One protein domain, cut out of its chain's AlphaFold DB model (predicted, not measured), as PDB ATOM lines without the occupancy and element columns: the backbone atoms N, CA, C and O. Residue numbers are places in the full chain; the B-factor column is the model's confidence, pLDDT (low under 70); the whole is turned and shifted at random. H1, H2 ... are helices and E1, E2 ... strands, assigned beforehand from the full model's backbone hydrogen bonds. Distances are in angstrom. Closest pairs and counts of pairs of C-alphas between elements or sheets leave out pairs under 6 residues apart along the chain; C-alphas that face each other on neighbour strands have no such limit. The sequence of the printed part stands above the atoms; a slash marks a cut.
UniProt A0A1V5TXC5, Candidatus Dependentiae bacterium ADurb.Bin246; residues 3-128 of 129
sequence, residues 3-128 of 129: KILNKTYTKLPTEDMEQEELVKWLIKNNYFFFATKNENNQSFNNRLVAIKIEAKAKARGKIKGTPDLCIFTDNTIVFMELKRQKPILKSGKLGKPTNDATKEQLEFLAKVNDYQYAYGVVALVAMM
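Overview. This is residues 3 to 128 of the 129 residues of a protein of Candidatus Dependentiae bacterium ADurb.Bin246 (UniProt A0A1V5TXC5). A small, twisted sheet of four strands forms the core, with H1 covering one face and H3 the other, while H2 is held well away from this body at one end of the long axis. At the other end lie the short strand E1 and the far turn, around Ser 91, of the long loop of residues 84 to 102, which leaves the body after E4 and comes back to it at H3. The 126 printed residues hold three named helices and five named strands, in the order E1 H1 E2 H2 E3 E4 H3 E5; the mixed sheet runs E2, E3, E4, E5. The class is mixed, helices and strands, with 62 residues, under half, in named elements. The whole is loose, with a radius of gyration of the C-alphas of 17.2 A and spans of 50 by 38 by 26 A.

Along the chain. In the sheet, E2 is residues 32 to 35, beginning at C-alpha 32 (15.619, 26.254, -59.126), and E3 is residues 69 to 72. E4, residues 77 to 83, and E5, residues 118 to 124, are each 19.1 A long; E5 ends at C-alpha 124 (13.178, 38.133, -42.194). H1 is residues 15 to 28, 19.9 A, and H3 is residues 103 to 112, 14.4 A. H2, residues 47 to 59, is 18.4 A long and begins at C-alpha 47 (-17.117, 44.643, -58.895). E1 is residues 7 to 9.

Arrangement. E2 and E3 are antiparallel at 168 degrees, with N 34 and O 70 2.9 A apart, within hydrogen-bond range. E3 and E4 form a hairpin, antiparallel at 153 degrees, with N 71 and O 78 at 2.8 A. E4 and E5 are parallel at 20 degrees, with N 79 and O 119 at 2.8 A. E4, H3 and E5 make a strand-helix-strand unit, two parallel neighbour strands with a helix between them, whose crossover is right-handed. H3 is on the sheet at a height of 8.2 A, over E5 and along the strands; its closest C-alphas to E5 are those of Leu 109 and Gly 120, 4.5 A apart. H1 is on the opposite face at a height of 8.5 A, over E3 and E4, giving three layers, helices on both faces of a sheet; the closest C-alphas of H1 and E4 are those of Glu 15 and Lys 83, 6.2 A apart. H2 is not on the sheet and touches no helix. E1 pairs with no named strand, but residues 3 to 4 pair antiparallel with its residues 7 to 8. In H1, H2 and H3 every O i to N i+4 pair is within hydrogen-bond range.

Size, cuts and confidence. The C-alphas farthest apart are those of Lys 52 and Ser 91, 50.9 A. The printed part has no cut. The links E2 to H2 and E4 to H3 are long, with 11 and 19 residues. The mean pLDDT of the printed part is 83.4; residues 3 to 11, 38 to 45 and 125 to 128 are under 70.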
ATOM      1  N   LYS A   3      24.457  46.806 -39.867       34.41
ATOM      2  CA  LYS A   3      25.325  45.838 -40.548       34.41
ATOM      3  C   LYS A   3      24.521  44.562 -40.781       34.41
ATOM      4  O   LYS A   3      24.319  43.798 -39.846       34.41
ATOM      5  N   ILE A   4      24.069  44.360 -42.010       46.84
ATOM      6  CA  ILE A   4      23.910  43.007 -42.567       46.84
ATOM      7  C   ILE A   4      25.267  42.698 -43.212       46.84
ATOM      8  O   ILE A   4      25.940  43.655 -43.614       46.84
ATOM      9  N   LEU A   5      25.717  41.437 -43.227       44.22
ATOM     10  CA  LEU A   5      27.059  41.038 -43.678       44.22
ATOM     11  C   LEU A   5      27.527  41.894 -44.877       44.22
ATOM     12  O   LEU A   5      27.011  41.826 -45.987       44.22
ATOM     13  N   ASN A   6      28.486  42.782 -44.587       40.97
ATOM     14  CA  ASN A   6      29.174  43.709 -45.495       40.97
ATOM     15  C   ASN A   6      28.434  44.935 -46.071       40.97
ATOM     16  O   ASN A   6      29.067  45.684 -46.818       40.97
ATOM     17  N   LYS A   7      27.177  45.247 -45.715       44.88
ATOM     18  CA  LYS A   7      26.516  46.490 -46.177       44.88
ATOM     19  C   LYS A   7      25.925  47.307 -45.036       44.88
ATOM     20  O   LYS A   7      25.201  46.808 -44.179       44.88
ATOM     21  N   THR A   8      26.247  48.600 -45.054       50.94
ATOM     22  CA  THR A   8      25.693  49.591 -44.138       50.94
ATOM     23  C   THR A   8      24.579  50.378 -44.805       50.94
ATOM     24  O   THR A   8      24.834  51.075 -45.783       50.94
ATOM     25  N   TYR A   9      23.383  50.365 -44.216       51.69
ATOM     26  CA  TYR A   9      22.273  51.192 -44.688       51.69
ATOM     27  C   TYR A   9      21.920  52.324 -43.712       51.69
ATOM     28  O   TYR A   9      21.896  52.143 -42.489       51.69
ATOM     29  N   THR A  10      21.627  53.504 -44.265       56.56
ATOM     30  CA  THR A  10      21.064  54.662 -43.542       56.56
ATOM     31  C   THR A  10      19.548  54.535 -43.345       56.56
ATOM     32  O   THR A  10      19.019  55.042 -42.358       56.56
ATOM     33  N   LYS A  11      18.862  53.809 -44.238       69.31
ATOM     34  CA  LYS A  11      17.446  53.412 -44.157       69.31
ATOM     35  C   LYS A  11      17.334  51.910 -44.400       69.31
ATOM     36  O   LYS A  11      18.010  51.410 -45.289       69.31
ATOM     37  N   LEU A  12      16.489  51.203 -43.648       74.19
ATOM     38  CA  LEU A  12      16.265  49.774 -43.894       74.19
ATOM     39  C   LEU A  12      15.784  49.536 -45.338       74.19
ATOM     40  O   LEU A  12      14.912  50.294 -45.782       74.19
ATOM     41  N   PRO A  13      16.285  48.503 -46.037       78.25
ATOM     42  CA  PRO A  13      15.777  48.131 -47.356       78.25
ATOM     43  C   PRO A  13      14.280  47.780 -47.292       78.25
ATOM     44  O   PRO A  13      13.731  47.535 -46.211       78.25
ATOM     45  N   THR A  14      13.586  47.868 -48.426       82.50
ATOM     46  CA  THR A  14      12.197  47.399 -48.559       82.50
ATOM     47  C   THR A  14      12.168  45.883 -48.752       82.50
ATOM     48  O   THR A  14      13.186  45.300 -49.111       82.50
ATOM     49  N   GLU A  15      11.002  45.266 -48.550       82.25
ATOM     50  CA  GLU A  15      10.790  43.833 -48.810       82.25
ATOM     51  C   GLU A  15      11.166  43.469 -50.259       82.25
ATOM     52  O   GLU A  15      11.927  42.531 -50.464       82.25
ATOM     53  N   ASP A  16      10.777  44.298 -51.238       86.00
ATOM     54  CA  ASP A  16      11.148  44.121 -52.652       86.00
ATOM     55  C   ASP A  16      12.670  44.131 -52.875       86.00
ATOM     56  O   ASP A  16      13.215  43.238 -53.519       86.00
ATOM     57  N   MET A  17      13.384  45.119 -52.316       85.50
ATOM     58  CA  MET A  17      14.847  45.213 -52.454       85.50
ATOM     59  C   MET A  17      15.548  44.012 -51.816       85.50
ATOM     60  O   MET A  17      16.566  43.529 -52.310       85.50
ATOM     61  N   GLU A  18      15.026  43.560 -50.683       83.25
ATOM     62  CA  GLU A  18      15.524  42.393 -49.977       83.25
ATOM     63  C   GLU A  18      15.279  41.103 -50.787       83.25
ATOM     64  O   GLU A  18      16.191  40.285 -50.939       83.25
ATOM     65  N   GLN A  19      14.091  40.952 -51.380       88.31
ATOM     66  CA  GLN A  19      13.760  39.848 -52.279       88.31
ATOM     67  C   GLN A  19      14.661  39.833 -53.520       88.31
ATOM     68  O   GLN A  19      15.140  38.769 -53.911       88.31
ATOM     69  N   GLU A  20      14.943  40.991 -54.124       90.56
ATOM     70  CA  GLU A  20      15.851  41.102 -55.272       90.56
ATOM     71  C   GLU A  20      17.260  40.578 -54.958       90.56
ATOM     72  O   GLU A  20      17.855  39.872 -55.776       90.56
ATOM     73  N   GLU A  21      17.813  40.900 -53.785       87.69
ATOM     74  CA  GLU A  21      19.136  40.408 -53.383       87.69
ATOM     75  C   GLU A  21      19.122  38.893 -53.123       87.69
ATOM     76  O   GLU A  21      20.050  38.198 -53.550       87.69
ATOM     77  N   LEU A  22      18.062  38.360 -52.505       88.75
ATOM     78  CA  LEU A  22      17.890  36.914 -52.332       88.75
ATOM     79  C   LEU A  22      17.796  36.194 -53.684       88.75
ATOM     80  O   LEU A  22      18.481  35.198 -53.901       88.75
ATOM     81  N   VAL A  23      17.009  36.721 -54.623       92.31
ATOM     82  CA  VAL A  23      16.886  36.180 -55.985       92.31
ATOM     83  C   VAL A  23      18.246  36.157 -56.686       92.31
ATOM     84  O   VAL A  23      18.616  35.135 -57.263       92.31
ATOM     85  N   LYS A  24      19.042  37.232 -56.594       92.88
ATOM     86  CA  LYS A  24      20.411  37.255 -57.145       92.88
ATOM     87  C   LYS A  24      21.294  36.175 -56.523       92.88
ATOM     88  O   LYS A  24      22.060  35.532 -57.240       92.88
ATOM     89  N   TRP A  25      21.198  35.969 -55.209       91.69
ATOM     90  CA  TRP A  25      21.944  34.917 -54.521       91.69
ATOM     91  C   TRP A  25      21.506  33.518 -54.972       91.69
ATOM     92  O   TRP A  25      22.364  32.696 -55.285       91.69
ATOM     93  N   LEU A  26      20.201  33.257 -55.089       93.00
ATOM     94  CA  LEU A  26      19.671  31.972 -55.562       93.00
ATOM     95  C   LEU A  26      20.137  31.658 -56.990       93.00
ATOM     96  O   LEU A  26      20.610  30.551 -57.243       93.00
ATOM     97  N   ILE A  27      20.088  32.648 -57.891       95.38
ATOM     98  CA  ILE A  27      20.592  32.531 -59.270       95.38
ATOM     99  C   ILE A  27      22.089  32.220 -59.265       95.38
ATOM    100  O   ILE A  27      22.523  31.285 -59.929       95.38
ATOM    101  N   LYS A  28      22.885  32.972 -58.493       95.50
ATOM    102  CA  LYS A  28      24.339  32.769 -58.400       95.50
ATOM    103  C   LYS A  28      24.705  31.358 -57.925       95.50
ATOM    104  O   LYS A  28      25.755  30.849 -58.308       95.50
ATOM    105  N   ASN A  29      23.865  30.751 -57.091       93.44
ATOM    106  CA  ASN A  29      24.069  29.410 -56.549       93.44
ATOM    107  C   ASN A  29      23.308  28.314 -57.322       93.44
ATOM    108  O   ASN A  29      23.264  27.181 -56.858       93.44
ATOM    109  N   ASN A  30      22.742  28.622 -58.497       94.88
ATOM    110  CA  ASN A  30      22.050  27.670 -59.377       94.88
ATOM    111  C   ASN A  30      20.868  26.922 -58.732       94.88
ATOM    112  O   ASN A  30      20.586  25.779 -59.092       94.88
ATOM    113  N   TYR A  31      20.143  27.559 -57.810       96.19
ATOM    114  CA  TYR A  31      18.886  27.001 -57.309       96.19
ATOM    115  C   TYR A  31      17.779  27.116 -58.361       96.19
ATOM    116  O   TYR A  31      17.674  28.127 -59.060       96.19
ATOM    117  N   PHE A  32      16.895  26.119 -58.425       97.19
ATOM    118  CA  PHE A  32      15.619  26.254 -59.126       97.19
ATOM    119  C   PHE A  32      14.586  26.877 -58.182       97.19
ATOM    120  O   PHE A  32      14.385  26.403 -57.066       97.19
ATOM    121  N   PHE A  33      13.938  27.959 -58.603       96.75
ATOM    122  CA  PHE A  33      12.949  28.664 -57.793       96.75
ATOM    123  C   PHE A  33      12.002  29.477 -58.677       96.75
ATOM    124  O   PHE A  33      12.295  29.756 -59.840       96.75
ATOM    125  N   PHE A  34      10.876  29.900 -58.109       95.75
ATOM    126  CA  PHE A  34       9.995  30.888 -58.723       95.75
ATOM    127  C   PHE A  34       9.353  31.789 -57.667       95.75
ATOM    128  O   PHE A  34       9.099  31.369 -56.538       95.75
ATOM    129  N   ALA A  35       9.072  33.033 -58.054       93.12
ATOM    130  CA  ALA A  35       8.268  33.947 -57.254       93.12
ATOM    131  C   ALA A  35       6.786  33.782 -57.593       93.12
ATOM    132  O   ALA A  35       6.419  33.636 -58.765       93.12
ATOM    133  N   THR A  36       5.920  33.827 -56.586       88.69
ATOM    134  CA  THR A  36       4.477  33.795 -56.817       88.69
ATOM    135  C   THR A  36       4.013  35.145 -57.329       88.69
ATOM    136  O   THR A  36       4.057  36.153 -56.625       88.69
ATOM    137  N   LYS A  37       3.553  35.186 -58.578       77.31
ATOM    138  CA  LYS A  37       3.036  36.418 -59.165       77.31
ATOM    139  C   LYS A  37       1.601  36.650 -58.707       77.31
ATOM    140  O   LYS A  37       0.736  35.797 -58.893       77.31
ATOM    141  N   ASN A  38       1.324  37.834 -58.172       69.38
ATOM    142  CA  ASN A  38      -0.049  38.253 -57.936       69.38
ATOM    143  C   ASN A  38      -0.688  38.620 -59.290       69.38
ATOM    144  O   ASN A  38      -0.291  39.588 -59.933       69.38
ATOM    145  N   GLU A  39      -1.627  37.809 -59.776       65.00
ATOM    146  CA  GLU A  39      -2.196  37.961 -61.129       65.00
ATOM    147  C   GLU A  39      -3.218  39.107 -61.248       65.00
ATOM    148  O   GLU A  39      -3.573  39.517 -62.356       65.00
ATOM    149  N   ASN A  40      -3.685  39.667 -60.126       62.62
ATOM    150  CA  ASN A  40      -4.668  40.755 -60.110       62.62
ATOM    151  C   ASN A  40      -4.013  42.128 -60.358       62.62
ATOM    152  O   ASN A  40      -4.061  43.011 -59.508       62.62
ATOM    153  N   ASN A  41      -3.450  42.328 -61.551       56.03
ATOM    154  CA  ASN A  41      -2.962  43.639 -62.006       56.03
ATOM    155  C   ASN A  41      -4.042  44.471 -62.726       56.03
ATOM    156  O   ASN A  41      -3.760  45.562 -63.218       56.03
ATOM    157  N   GLN A  42      -5.275  43.967 -62.831       58.03
ATOM    158  CA  GLN A  42      -6.380  44.707 -63.436       58.03
ATOM    159  C   GLN A  42      -7.094  45.559 -62.382       58.03
ATOM    160  O   GLN A  42      -7.655  45.027 -61.424       58.03
ATOM    161  N   SER A  43      -7.146  46.876 -62.602       58.22
ATOM    162  CA  SER A  43      -8.157  47.724 -61.961       58.22
ATOM    163  C   SER A  43      -9.524  47.244 -62.434       58.22
ATOM    164  O   SER A  43      -9.921  47.472 -63.578       58.22
ATOM    165  N   PHE A  44     -10.236  46.511 -61.583       62.38
ATOM    166  CA  PHE A  44     -11.574  46.054 -61.921       62.38
ATOM    167  C   PHE A  44     -12.529  47.249 -61.898       62.38
ATOM    168  O   PHE A  44     -13.057  47.611 -60.851       62.38
ATOM    169  N   ASN A  45     -12.809  47.820 -63.070       65.62
ATOM    170  CA  ASN A  45     -13.818  48.876 -63.226       65.62
ATOM    171  C   ASN A  45     -15.232  48.414 -62.810       65.62
ATOM    172  O   ASN A  45     -16.127  49.236 -62.639       65.62
ATOM    173  N   ASN A  46     -15.453  47.101 -62.647       80.81
ATOM    174  CA  ASN A  46     -16.731  46.523 -62.247       80.81
ATOM    175  C   ASN A  46     -16.555  45.393 -61.213       80.81
ATOM    176  O   ASN A  46     -15.971  44.343 -61.495       80.81
ATOM    177  N   ARG A  47     -17.147  45.586 -60.027       81.81
ATOM    178  CA  ARG A  47     -17.117  44.643 -58.895       81.81
ATOM    179  C   ARG A  47     -17.673  43.256 -59.237       81.81
ATOM    180  O   ARG A  47     -17.141  42.259 -58.757       81.81
ATOM    181  N   LEU A  48     -18.710  43.162 -60.073       85.88
ATOM    182  CA  LEU A  48     -19.296  41.871 -60.465       85.88
ATOM    183  C   LEU A  48     -18.339  41.054 -61.335       85.88
ATOM    184  O   LEU A  48     -18.274  39.831 -61.210       85.88
ATOM    185  N   VAL A  49     -17.578  41.726 -62.200       84.81
ATOM    186  CA  VAL A  49     -16.557  41.081 -63.032       84.81
ATOM    187  C   VAL A  49     -15.415  40.566 -62.153       84.81
ATOM    188  O   VAL A  49     -15.022  39.411 -62.303       84.81
ATOM    189  N   ALA A  50     -14.969  41.360 -61.171       83.56
ATOM    190  CA  ALA A  50     -13.952  40.945 -60.200       83.56
ATOM    191  C   ALA A  50     -14.360  39.674 -59.434       83.56
ATOM    192  O   ALA A  50     -13.581  38.729 -59.335       83.56
ATOM    193  N   ILE A  51     -15.608  39.619 -58.950       86.12
ATOM    194  CA  ILE A  51     -16.141  38.450 -58.231       86.12
ATOM    195  C   ILE A  51     -16.145  37.207 -59.129       86.12
ATOM    196  O   ILE A  51     -15.720  36.137 -58.693       86.12
ATOM    197  N   LYS A  52     -16.589  37.329 -60.389       87.88
ATOM    198  CA  LYS A  52     -16.616  36.203 -61.340       87.88
ATOM    199  C   LYS A  52     -15.214  35.683 -61.662       87.88
ATOM    200  O   LYS A  52     -15.019  34.470 -61.724       87.88
ATOM    201  N   ILE A  53     -14.250  36.581 -61.857       86.69
ATOM    202  CA  ILE A  53     -12.851  36.218 -62.126       86.69
ATOM    203  C   ILE A  53     -12.252  35.498 -60.920       86.69
ATOM    204  O   ILE A  53     -11.690  34.417 -61.081       86.69
ATOM    205  N   GLU A  54     -12.437  36.037 -59.716       86.94
ATOM    206  CA  GLU A  54     -11.918  35.430 -58.492       86.94
ATOM    207  C   GLU A  54     -12.546  34.053 -58.229       86.94
ATOM    208  O   GLU A  54     -11.834  33.101 -57.916       86.94
ATOM    209  N   ALA A  55     -13.861  33.903 -58.423       89.44
ATOM    210  CA  ALA A  55     -14.539  32.612 -58.296       89.44
ATOM    211  C   ALA A  55     -13.995  31.579 -59.295       89.44
ATOM    212  O   ALA A  55     -13.710  30.440 -58.923       89.44
ATOM    213  N   LYS A  56     -13.787  31.983 -60.556       90.62
ATOM    214  CA  LYS A  56     -13.196  31.125 -61.588       90.62
ATOM    215  C   LYS A  56     -11.748  30.750 -61.266       90.62
ATOM    216  O   LYS A  56     -11.360  29.611 -61.499       90.62
ATOM    217  N   ALA A  57     -10.957  31.680 -60.736       88.62
ATOM    218  CA  ALA A  57      -9.578  31.419 -60.336       88.62
ATOM    219  C   ALA A  57      -9.518  30.433 -59.160       88.62
ATOM    220  O   ALA A  57      -8.766  29.463 -59.212       88.62
ATOM    221  N   LYS A  58     -10.375  30.606 -58.145       89.31
ATOM    222  CA  LYS A  58     -10.503  29.655 -57.026       89.31
ATOM    223  C   LYS A  58     -10.911  28.261 -57.495       89.31
ATOM    224  O   LYS A  58     -10.298  27.283 -57.086       89.31
ATOM    225  N   ALA A  59     -11.872  28.164 -58.417       92.19
ATOM    226  CA  ALA A  59     -12.267  26.890 -59.028       92.19
ATOM    227  C   ALA A  59     -11.132  26.214 -59.827       92.19
ATOM    228  O   ALA A  59     -11.188  25.017 -60.084       92.19
ATOM    229  N   ARG A  60     -10.094  26.971 -60.207       91.50
ATOM    230  CA  ARG A  60      -8.876  26.480 -60.872       91.50
ATOM    231  C   ARG A  60      -7.714  26.238 -59.906       91.50
ATOM    232  O   ARG A  60      -6.592  26.045 -60.356       91.50
ATOM    233  N   GLY A  61      -7.966  26.262 -58.599       89.88
ATOM    234  CA  GLY A  61      -6.948  25.995 -57.587       89.88
ATOM    235  C   GLY A  61      -6.143  27.218 -57.150       89.88
ATOM    236  O   GLY A  61      -5.100  27.046 -56.530       89.88
ATOM    237  N   LYS A  62      -6.595  28.453 -57.428       89.31
ATOM    238  CA  LYS A  62      -5.996  29.645 -56.803       89.31
ATOM    239  C   LYS A  62      -6.158  29.556 -55.284       89.31
ATOM    240  O   LYS A  62      -7.281  29.549 -54.776       89.31
ATOM    241  N   ILE A  63      -5.032  29.550 -54.578       90.00
ATOM    242  CA  ILE A  63      -4.961  29.580 -53.116       90.00
ATOM    243  C   ILE A  63      -4.586  31.001 -52.679       90.00
ATOM    244  O   ILE A  63      -3.796  31.679 -53.335       90.00
ATOM    245  N   LYS A  64      -5.212  31.489 -51.605       88.75
ATOM    246  CA  LYS A  64      -4.874  32.782 -50.993       88.75
ATOM    247  C   LYS A  64      -3.747  32.574 -49.981       88.75
ATOM    248  O   LYS A  64      -3.734  31.557 -49.303       88.75
ATOM    249  N   GLY A  65      -2.856  33.556 -49.855       90.38
ATOM    250  CA  GLY A  65      -1.746  33.490 -48.901       90.38
ATOM    251  C   GLY A  65      -0.600  32.591 -49.360       90.38
ATOM    252  O   GLY A  65       0.182  32.149 -48.529       90.38
ATOM    253  N   THR A  66      -0.503  32.306 -50.662       93.38
ATOM    254  CA  THR A  66       0.666  31.624 -51.218       93.38
ATOM    255  C   THR A  66       1.924  32.465 -50.940       93.38
ATOM    256  O   THR A  66       1.880  33.663 -51.223       93.38
ATOM    257  N   PRO A  67       3.003  31.870 -50.401       94.31
ATOM    258  CA  PRO A  67       4.224  32.585 -50.035       94.31
ATOM    259  C   PRO A  67       4.968  33.172 -51.229       94.31
ATOM    260  O   PRO A  67       4.950  32.571 -52.301       94.31
ATOM    261  N   ASP A  68       5.675  34.284 -51.016       92.50
ATOM    262  CA  ASP A  68       6.341  35.068 -52.069       92.50
ATOM    263  C   ASP A  68       7.302  34.261 -52.955       92.50
ATOM    264  O   ASP A  68       7.409  34.521 -54.159       92.50
ATOM    265  N   LEU A  69       8.004  33.280 -52.376       94.12
ATOM    266  CA  LEU A  69       8.980  32.436 -53.067       94.12
ATOM    267  C   LEU A  69       8.740  30.943 -52.828       94.12
ATOM    268  O   LEU A  69       8.451  30.499 -51.718       94.12
ATOM    269  N   CYS A  70       8.967  30.158 -53.880       96.69
ATOM    270  CA  CYS A  70       9.085  28.707 -53.839       96.69
ATOM    271  C   CYS A  70      10.466  28.308 -54.367       96.69
ATOM    272  O   CYS A  70      10.819  28.665 -55.491       96.69
ATOM    273  N   ILE A  71      11.251  27.598 -53.560       96.69
ATOM    274  CA  ILE A  71      12.648  27.246 -53.833       96.69
ATOM    275  C   ILE A  71      12.797  25.730 -53.743       96.69
ATOM    276  O   ILE A  71      12.370  25.112 -52.771       96.69
ATOM    277  N   PHE A  72      13.432  25.127 -54.737       97.50
ATOM    278  CA  PHE A  72      13.692  23.695 -54.782       97.50
ATOM    279  C   PHE A  72      15.126  23.438 -54.336       97.50
ATOM    280  O   PHE A  72      16.078  23.985 -54.894       97.50
ATOM    281  N   THR A  73      15.259  22.595 -53.321       93.38
ATOM    282  CA  THR A  73      16.526  21.999 -52.886       93.38
ATOM    283  C   THR A  73      16.496  20.503 -53.194       93.38
ATOM    284  O   THR A  73      15.452  19.981 -53.588       93.38
ATOM    285  N   ASP A  74      17.607  19.799 -52.979       91.31
ATOM    286  CA  ASP A  74      17.742  18.384 -53.351       91.31
ATOM    287  C   ASP A  74      16.641  17.478 -52.775       91.31
ATOM    288  O   ASP A  74      16.177  16.568 -53.455       91.31
ATOM    289  N   ASN A  75      16.192  17.738 -51.541       94.56
ATOM    290  CA  ASN A  75      15.224  16.883 -50.839       94.56
ATOM    291  C   ASN A  75      14.019  17.648 -50.276       94.56
ATOM    292  O   ASN A  75      13.196  17.075 -49.559       94.56
ATOM    293  N   THR A  76      13.925  18.956 -50.517       96.50
ATOM    294  CA  THR A  76      12.902  19.794 -49.882       96.50
ATOM    295  C   THR A  76      12.479  20.942 -50.785       96.50
ATOM    296  O   THR A  76      13.311  21.619 -51.390       96.50
ATOM    297  N   ILE A  77      11.175  21.197 -50.825       97.69
ATOM    298  CA  ILE A  77      10.598  22.399 -51.424       97.69
ATOM    299  C   ILE A  77      10.377  23.422 -50.312       97.69
ATOM    300  O   ILE A  77       9.587  23.194 -49.395       97.69
ATOM    301  N   VAL A  78      11.076  24.548 -50.384       96.81
ATOM    302  CA  VAL A  78      10.977  25.636 -49.415       96.81
ATOM    303  C   VAL A  78       9.987  26.679 -49.920       96.81
ATOM    304  O   VAL A  78      10.209  27.307 -50.952       96.81
ATOM    305  N   PHE A  79       8.915  26.890 -49.166       97.00
ATOM    306  CA  PHE A  79       7.971  27.982 -49.358       97.00
ATOM    307  C   PHE A  79       8.302  29.097 -48.370       97.00
ATOM    308  O   PHE A  79       8.281  28.893 -47.155       97.00
ATOM    309  N   MET A  80       8.624  30.272 -48.889       94.88
ATOM    310  CA  MET A  80       9.157  31.372 -48.100       94.88
ATOM    311  C   MET A  80       8.281  32.606 -48.247       94.88
ATOM    312  O   MET A  80       8.155  33.163 -49.333       94.88
ATOM    313  N   GLU A  81       7.684  33.015 -47.132       94.19
ATOM    314  CA  GLU A  81       6.988  34.292 -46.999       94.19
ATOM    315  C   GLU A  81       8.000  35.320 -46.499       94.19
ATOM    316  O   GLU A  81       8.563  35.165 -45.410       94.19
ATOM    317  N   LEU A  82       8.258  36.356 -47.286       90.56
ATOM    318  CA  LEU A  82       9.235  37.376 -46.947       90.56
ATOM    319  C   LEU A  82       8.558  38.463 -46.126       90.56
ATOM    320  O   LEU A  82       7.463  38.925 -46.428       90.56
ATOM    321  N   LYS A  83       9.216  38.892 -45.054       87.94
ATOM    322  CA  LYS A  83       8.811  40.080 -44.305       87.94
ATOM    323  C   LYS A  83      10.013  40.970 -44.097       87.94
ATOM    324  O   LYS A  83      11.122  40.502 -43.820       87.94
ATOM    325  N   ARG A  84       9.776  42.276 -44.188       80.94
ATOM    326  CA  ARG A  84      10.811  43.277 -43.954       80.94
ATOM    327  C   ARG A  84      11.448  43.102 -42.577       80.94
ATOM    328  O   ARG A  84      10.762  42.883 -41.573       80.94
ATOM    329  N   GLN A  85      12.763  43.295 -42.501       76.88
ATOM    330  CA  GLN A  85      13.462  43.314 -41.218       76.88
ATOM    331  C   GLN A  85      12.840  44.317 -40.227       76.88
ATOM    332  O   GLN A  85      12.492  45.453 -40.567       76.88
ATOM    333  N   LYS A  86      12.765  43.919 -38.951       78.12
ATOM    334  CA  LYS A  86      12.373  44.811 -37.852       78.12
ATOM    335  C   LYS A  86      13.371  45.980 -37.718       78.12
ATOM    336  O   LYS A  86      14.580  45.744 -37.715       78.12
ATOM    337  N   PRO A  87      12.903  47.231 -37.537       76.56
ATOM    338  CA  PRO A  87      13.779  48.377 -37.283       76.56
ATOM    339  C   PRO A  87      14.602  48.164 -36.015       76.56
ATOM    340  O   PRO A  87      14.085  47.651 -35.031       76.56
ATOM    341  N   ILE A  88      15.865  48.591 -36.002       75.25
ATOM    342  CA  ILE A  88      16.673  48.616 -34.778       75.25
ATOM    343  C   ILE A  88      16.465  49.984 -34.136       75.25
ATOM    344  O   ILE A  88      16.728  51.035 -34.724       75.25
ATOM    345  N   LEU A  89      15.949  49.972 -32.916       78.31
ATOM    346  CA  LEU A  89      15.716  51.175 -32.131       78.31
ATOM    347  C   LEU A  89      17.053  51.780 -31.682       78.31
ATOM    348  O   LEU A  89      18.076  51.100 -31.636       78.31
ATOM    349  N   LYS A  90      17.042  53.051 -31.259       75.94
ATOM    350  CA  LYS A  90      18.234  53.719 -30.694       75.94
ATOM    351  C   LYS A  90      18.859  52.947 -29.523       75.94
ATOM    352  O   LYS A  90      20.049  53.074 -29.280       75.94
ATOM    353  N   SER A  91      18.061  52.139 -28.826       76.81
ATOM    354  CA  SER A  91      18.488  51.266 -27.732       76.81
ATOM    355  C   SER A  91      19.227  49.997 -28.179       76.81
ATOM    356  O   SER A  91      19.609  49.199 -27.330       76.81
ATOM    357  N   GLY A  92      19.363  49.751 -29.485       71.06
ATOM    358  CA  GLY A  92      19.919  48.514 -30.042       71.06
ATOM    359  C   GLY A  92      18.937  47.337 -30.083       71.06
ATOM    360  O   GLY A  92      19.254  46.302 -30.660       71.06
ATOM    361  N   LYS A  93      17.729  47.480 -29.519       74.81
ATOM    362  CA  LYS A  93      16.678  46.447 -29.568       74.81
ATOM    363  C   LYS A  93      15.935  46.457 -30.907       74.81
ATOM    364  O   LYS A  93      15.797  47.509 -31.530       74.81
ATOM    365  N   LEU A  94      15.387  45.307 -31.302       75.12
ATOM    366  CA  LEU A  94      14.443  45.222 -32.422       75.12
ATOM    367  C   LEU A  94      13.121  45.910 -32.052       75.12
ATOM    368  O   LEU A  94      12.574  45.708 -30.968       75.12
ATOM    369  N   GLY A  95      12.621  46.735 -32.960       76.06
ATOM    370  CA  GLY A  95      11.322  47.385 -32.895       76.06
ATOM    371  C   GLY A  95      10.205  46.487 -33.422       76.06
ATOM    372  O   GLY A  95      10.388  45.291 -33.654       76.06
ATOM    373  N   LYS A  96       9.020  47.073 -33.611       76.06
ATOM    374  CA  LYS A  96       7.872  46.347 -34.157       76.06
ATOM    375  C   LYS A  96       8.068  46.069 -35.656       76.06
ATOM    376  O   LYS A  96       8.572  46.952 -36.353       76.06
ATOM    377  N   PRO A  97       7.691  44.875 -36.145       71.00
ATOM    378  CA  PRO A  97       7.642  44.607 -37.579       71.00
ATOM    379  C   PRO A  97       6.703  45.604 -38.267       71.00
ATOM    380  O   PRO A  97       5.765  46.119 -37.657       71.00
ATOM    381  N   THR A  98       7.017  45.939 -39.517       71.69
ATOM    382  CA  THR A  98       6.221  46.906 -40.295       71.69
ATOM    383  C   THR A  98       4.994  46.252 -40.924       71.69
ATOM    384  O   THR A  98       3.976  46.915 -41.097       71.69
ATOM    385  N   ASN A  99       5.078  44.955 -41.195       79.50
ATOM    386  CA  ASN A  99       4.003  44.079 -41.624       79.50
ATOM    387  C   ASN A  99       4.246  42.688 -41.022       79.50
ATOM    388  O   ASN A  99       5.374  42.203 -41.003       79.50
ATOM    389  N   ASP A 100       3.188  42.060 -40.521       86.38
ATOM    390  CA  ASP A 100       3.220  40.661 -40.097       86.38
ATOM    391  C   ASP A 100       2.664  39.774 -41.215       86.38
ATOM    392  O   ASP A 100       1.908  40.237 -42.075       86.38
ATOM    393  N   ALA A 101       3.040  38.494 -41.207       91.00
ATOM    394  CA  ALA A 101       2.395  37.504 -42.061       91.00
ATOM    395  C   ALA A 101       0.895  37.435 -41.730       91.00
ATOM    396  O   ALA A 101       0.490  37.406 -40.565       91.00
ATOM    397  N   THR A 102       0.064  37.429 -42.767       93.31
ATOM    398  CA  THR A 102      -1.392  37.320 -42.636       93.31
ATOM    399  C   THR A 102      -1.792  35.938 -42.129       93.31
ATOM    400  O   THR A 102      -1.045  34.966 -42.258       93.31
ATOM    401  N   LYS A 103      -3.007  35.824 -41.580       95.06
ATOM    402  CA  LYS A 103      -3.546  34.536 -41.125       95.06
ATOM    403  C   LYS A 103      -3.528  33.495 -42.249       95.06
ATOM    404  O   LYS A 103      -3.103  32.373 -42.016       95.06
ATOM    405  N   GLU A 104      -3.924  33.876 -43.460       95.00
ATOM    406  CA  GLU A 104      -3.956  32.967 -44.607       95.00
ATOM    407  C   GLU A 104      -2.559  32.491 -45.031       95.00
ATOM    408  O   GLU A 104      -2.403  31.335 -45.416       95.00
ATOM    409  N   GLN A 105      -1.534  33.342 -44.918       95.12
ATOM    410  CA  GLN A 105      -0.142  32.941 -45.160       95.12
ATOM    411  C   GLN A 105       0.336  31.945 -44.106       95.12
ATOM    412  O   GLN A 105       0.915  30.917 -44.438       95.12
ATOM    413  N   LEU A 106       0.041  32.204 -42.831       96.69
ATOM    414  CA  LEU A 106       0.392  31.284 -41.749       96.69
ATOM    415  C   LEU A 106      -0.323  29.932 -41.890       96.69
ATOM    416  O   LEU A 106       0.297  28.895 -41.671       96.69
ATOM    417  N   GLU A 107      -1.595  29.926 -42.295       96.88
ATOM    418  CA  GLU A 107      -2.353  28.698 -42.575       96.88
ATOM    419  C   GLU A 107      -1.762  27.917 -43.755       96.88
ATOM    420  O   GLU A 107      -1.624  26.696 -43.667       96.88
ATOM    421  N   PHE A 108      -1.356  28.602 -44.831       96.19
ATOM    422  CA  PHE A 108      -0.656  27.968 -45.949       96.19
ATOM    423  C   PHE A 108       0.645  27.312 -45.479       96.19
ATOM    424  O   PHE A 108       0.875  26.134 -45.754       96.19
ATOM    425  N   LEU A 109       1.482  28.060 -44.752       97.12
ATOM    426  CA  LEU A 109       2.776  27.586 -44.260       97.12
ATOM    427  C   LEU A 109       2.620  26.396 -43.306       97.12
ATOM    428  O   LEU A 109       3.347  25.412 -43.422       97.12
ATOM    429  N   ALA A 110       1.636  26.444 -42.406       97.38
ATOM    430  CA  ALA A 110       1.303  25.315 -41.545       97.38
ATOM    431  C   ALA A 110       0.907  24.084 -42.372       97.38
ATOM    432  O   ALA A 110       1.410  22.994 -42.122       97.38
ATOM    433  N   LYS A 111       0.078  24.265 -43.409       97.19
ATOM    434  CA  LYS A 111      -0.362  23.164 -44.269       97.19
ATOM    435  C   LYS A 111       0.778  22.529 -45.059       97.19
ATOM    436  O   LYS A 111       0.793  21.310 -45.203       97.19
ATOM    437  N   VAL A 112       1.714  23.313 -45.598       96.94
ATOM    438  CA  VAL A 112       2.869  22.741 -46.316       96.94
ATOM    439  C   VAL A 112       3.826  22.017 -45.373       96.94
ATOM    440  O   VAL A 112       4.400  21.010 -45.768       96.94
ATOM    441  N   ASN A 113       3.930  22.459 -44.119       97.56
ATOM    442  CA  ASN A 113       4.735  21.790 -43.098       97.56
ATOM    443  C   ASN A 113       4.168  20.425 -42.658       97.56
ATOM    444  O   ASN A 113       4.876  19.669 -41.999       97.56
ATOM    445  N   ASP A 114       2.938  20.069 -43.053       97.75
ATOM    446  CA  ASP A 114       2.414  18.706 -42.883       97.75
ATOM    447  C   ASP A 114       3.110  17.690 -43.818       97.75
ATOM    448  O   ASP A 114       3.028  16.481 -43.593       97.75
ATOM    449  N   TYR A 115       3.765  18.148 -44.893       97.69
ATOM    450  CA  TYR A 115       4.408  17.281 -45.880       97.69
ATOM    451  C   TYR A 115       5.900  17.133 -45.587       97.69
ATOM    452  O   TYR A 115       6.632  18.112 -45.520       97.69
ATOM    453  N   GLN A 116       6.386  15.891 -45.516       96.81
ATOM    454  CA  GLN A 116       7.789  15.592 -45.182       96.81
ATOM    455  C   GLN A 116       8.822  16.171 -46.166       96.81
ATOM    456  O   GLN A 116       9.981  16.341 -45.806       96.81
ATOM    457  N   TYR A 117       8.414  16.449 -47.405       96.06
ATOM    458  CA  TYR A 117       9.272  16.978 -48.470       96.06
ATOM    459  C   TYR A 117       9.123  18.496 -48.664       96.06
ATOM    460  O   TYR A 117       9.654  19.044 -49.632       96.06
ATOM    461  N   ALA A 118       8.377  19.188 -47.800       97.62
ATOM    462  CA  ALA A 118       8.157  20.624 -47.906       97.62
ATOM    463  C   ALA A 118       8.450  21.336 -46.584       97.62
ATOM    464  O   ALA A 118       8.292  20.780 -45.501       97.62
ATOM    465  N   TYR A 119       8.882  22.587 -46.692       97.44
ATOM    466  CA  TYR A 119       9.169  23.435 -45.548       97.44
ATOM    467  C   TYR A 119       8.653  24.849 -45.797       97.44
ATOM    468  O   TYR A 119       9.074  25.524 -46.732       97.44
ATOM    469  N   GLY A 120       7.720  25.290 -44.964       96.38
ATOM    470  CA  GLY A 120       7.140  26.622 -44.969       96.38
ATOM    471  C   GLY A 120       7.730  27.489 -43.864       96.38
ATOM    472  O   GLY A 120       7.667  27.121 -42.689       96.38
ATOM    473  N   VAL A 121       8.242  28.668 -44.217       94.62
ATOM    474  CA  VAL A 121       8.830  29.613 -43.261       94.62
ATOM    475  C   VAL A 121       8.459  31.065 -43.565       94.62
ATOM    476  O   VAL A 121       8.370  31.471 -44.722       94.62
ATOM    477  N   VAL A 122       8.287  31.863 -42.507       91.88
ATOM    478  CA  VAL A 122       8.316  33.330 -42.597       91.88
ATOM    479  C   VAL A 122       9.754  33.779 -42.370       91.88
ATOM    480  O   VAL A 122      10.298  33.584 -41.280       91.88
ATOM    481  N   ALA A 123      10.378  34.364 -43.385       86.75
ATOM    482  CA  ALA A 123      11.767  34.788 -43.334       86.75
ATOM    483  C   ALA A 123      11.883  36.311 -43.212       86.75
ATOM    484  O   ALA A 123      11.298  37.070 -43.986       86.75
ATOM    485  N   LEU A 124      12.691  36.757 -42.245       75.75
ATOM    486  CA  LEU A 124      13.178  38.133 -42.194       75.75
ATOM    487  C   LEU A 124      14.435  38.209 -43.055       75.75
ATOM    488  O   LEU A 124      15.459  37.618 -42.712       75.75
ATOM    489  N   VAL A 125      14.358  38.921 -44.174       64.38
ATOM    490  CA  VAL A 125      15.335  38.751 -45.260       64.38
ATOM    491  C   VAL A 125      16.757  39.179 -44.872       64.38
ATOM    492  O   VAL A 125      17.733  38.553 -45.277       64.38
ATOM    493  N   ALA A 126      16.893  40.156 -43.979       56.50
ATOM    494  CA  ALA A 126      18.176  40.578 -43.420       56.50
ATOM    495  C   ALA A 126      18.968  39.514 -42.633       56.50
ATOM    496  O   ALA A 126      20.115  39.771 -42.272       56.50
ATOM    497  N   MET A 127      18.377  38.358 -42.310       48.47
ATOM    498  CA  MET A 127      19.057  37.267 -41.598       48.47
ATOM    499  C   MET A 127      19.601  36.167 -42.522       48.47
ATOM    500  O   MET A 127      20.146  35.188 -42.019       48.47
ATOM    501  N   MET A 128      19.441  36.293 -43.842       49.03
ATOM    502  CA  MET A 128      19.710  35.200 -44.787       49.03
ATOM    503  C   MET A 128      21.019  35.311 -45.585       49.03
ATOM    504  O   MET A 128      21.269  34.457 -46.435       49.03
TER     505      MET A 128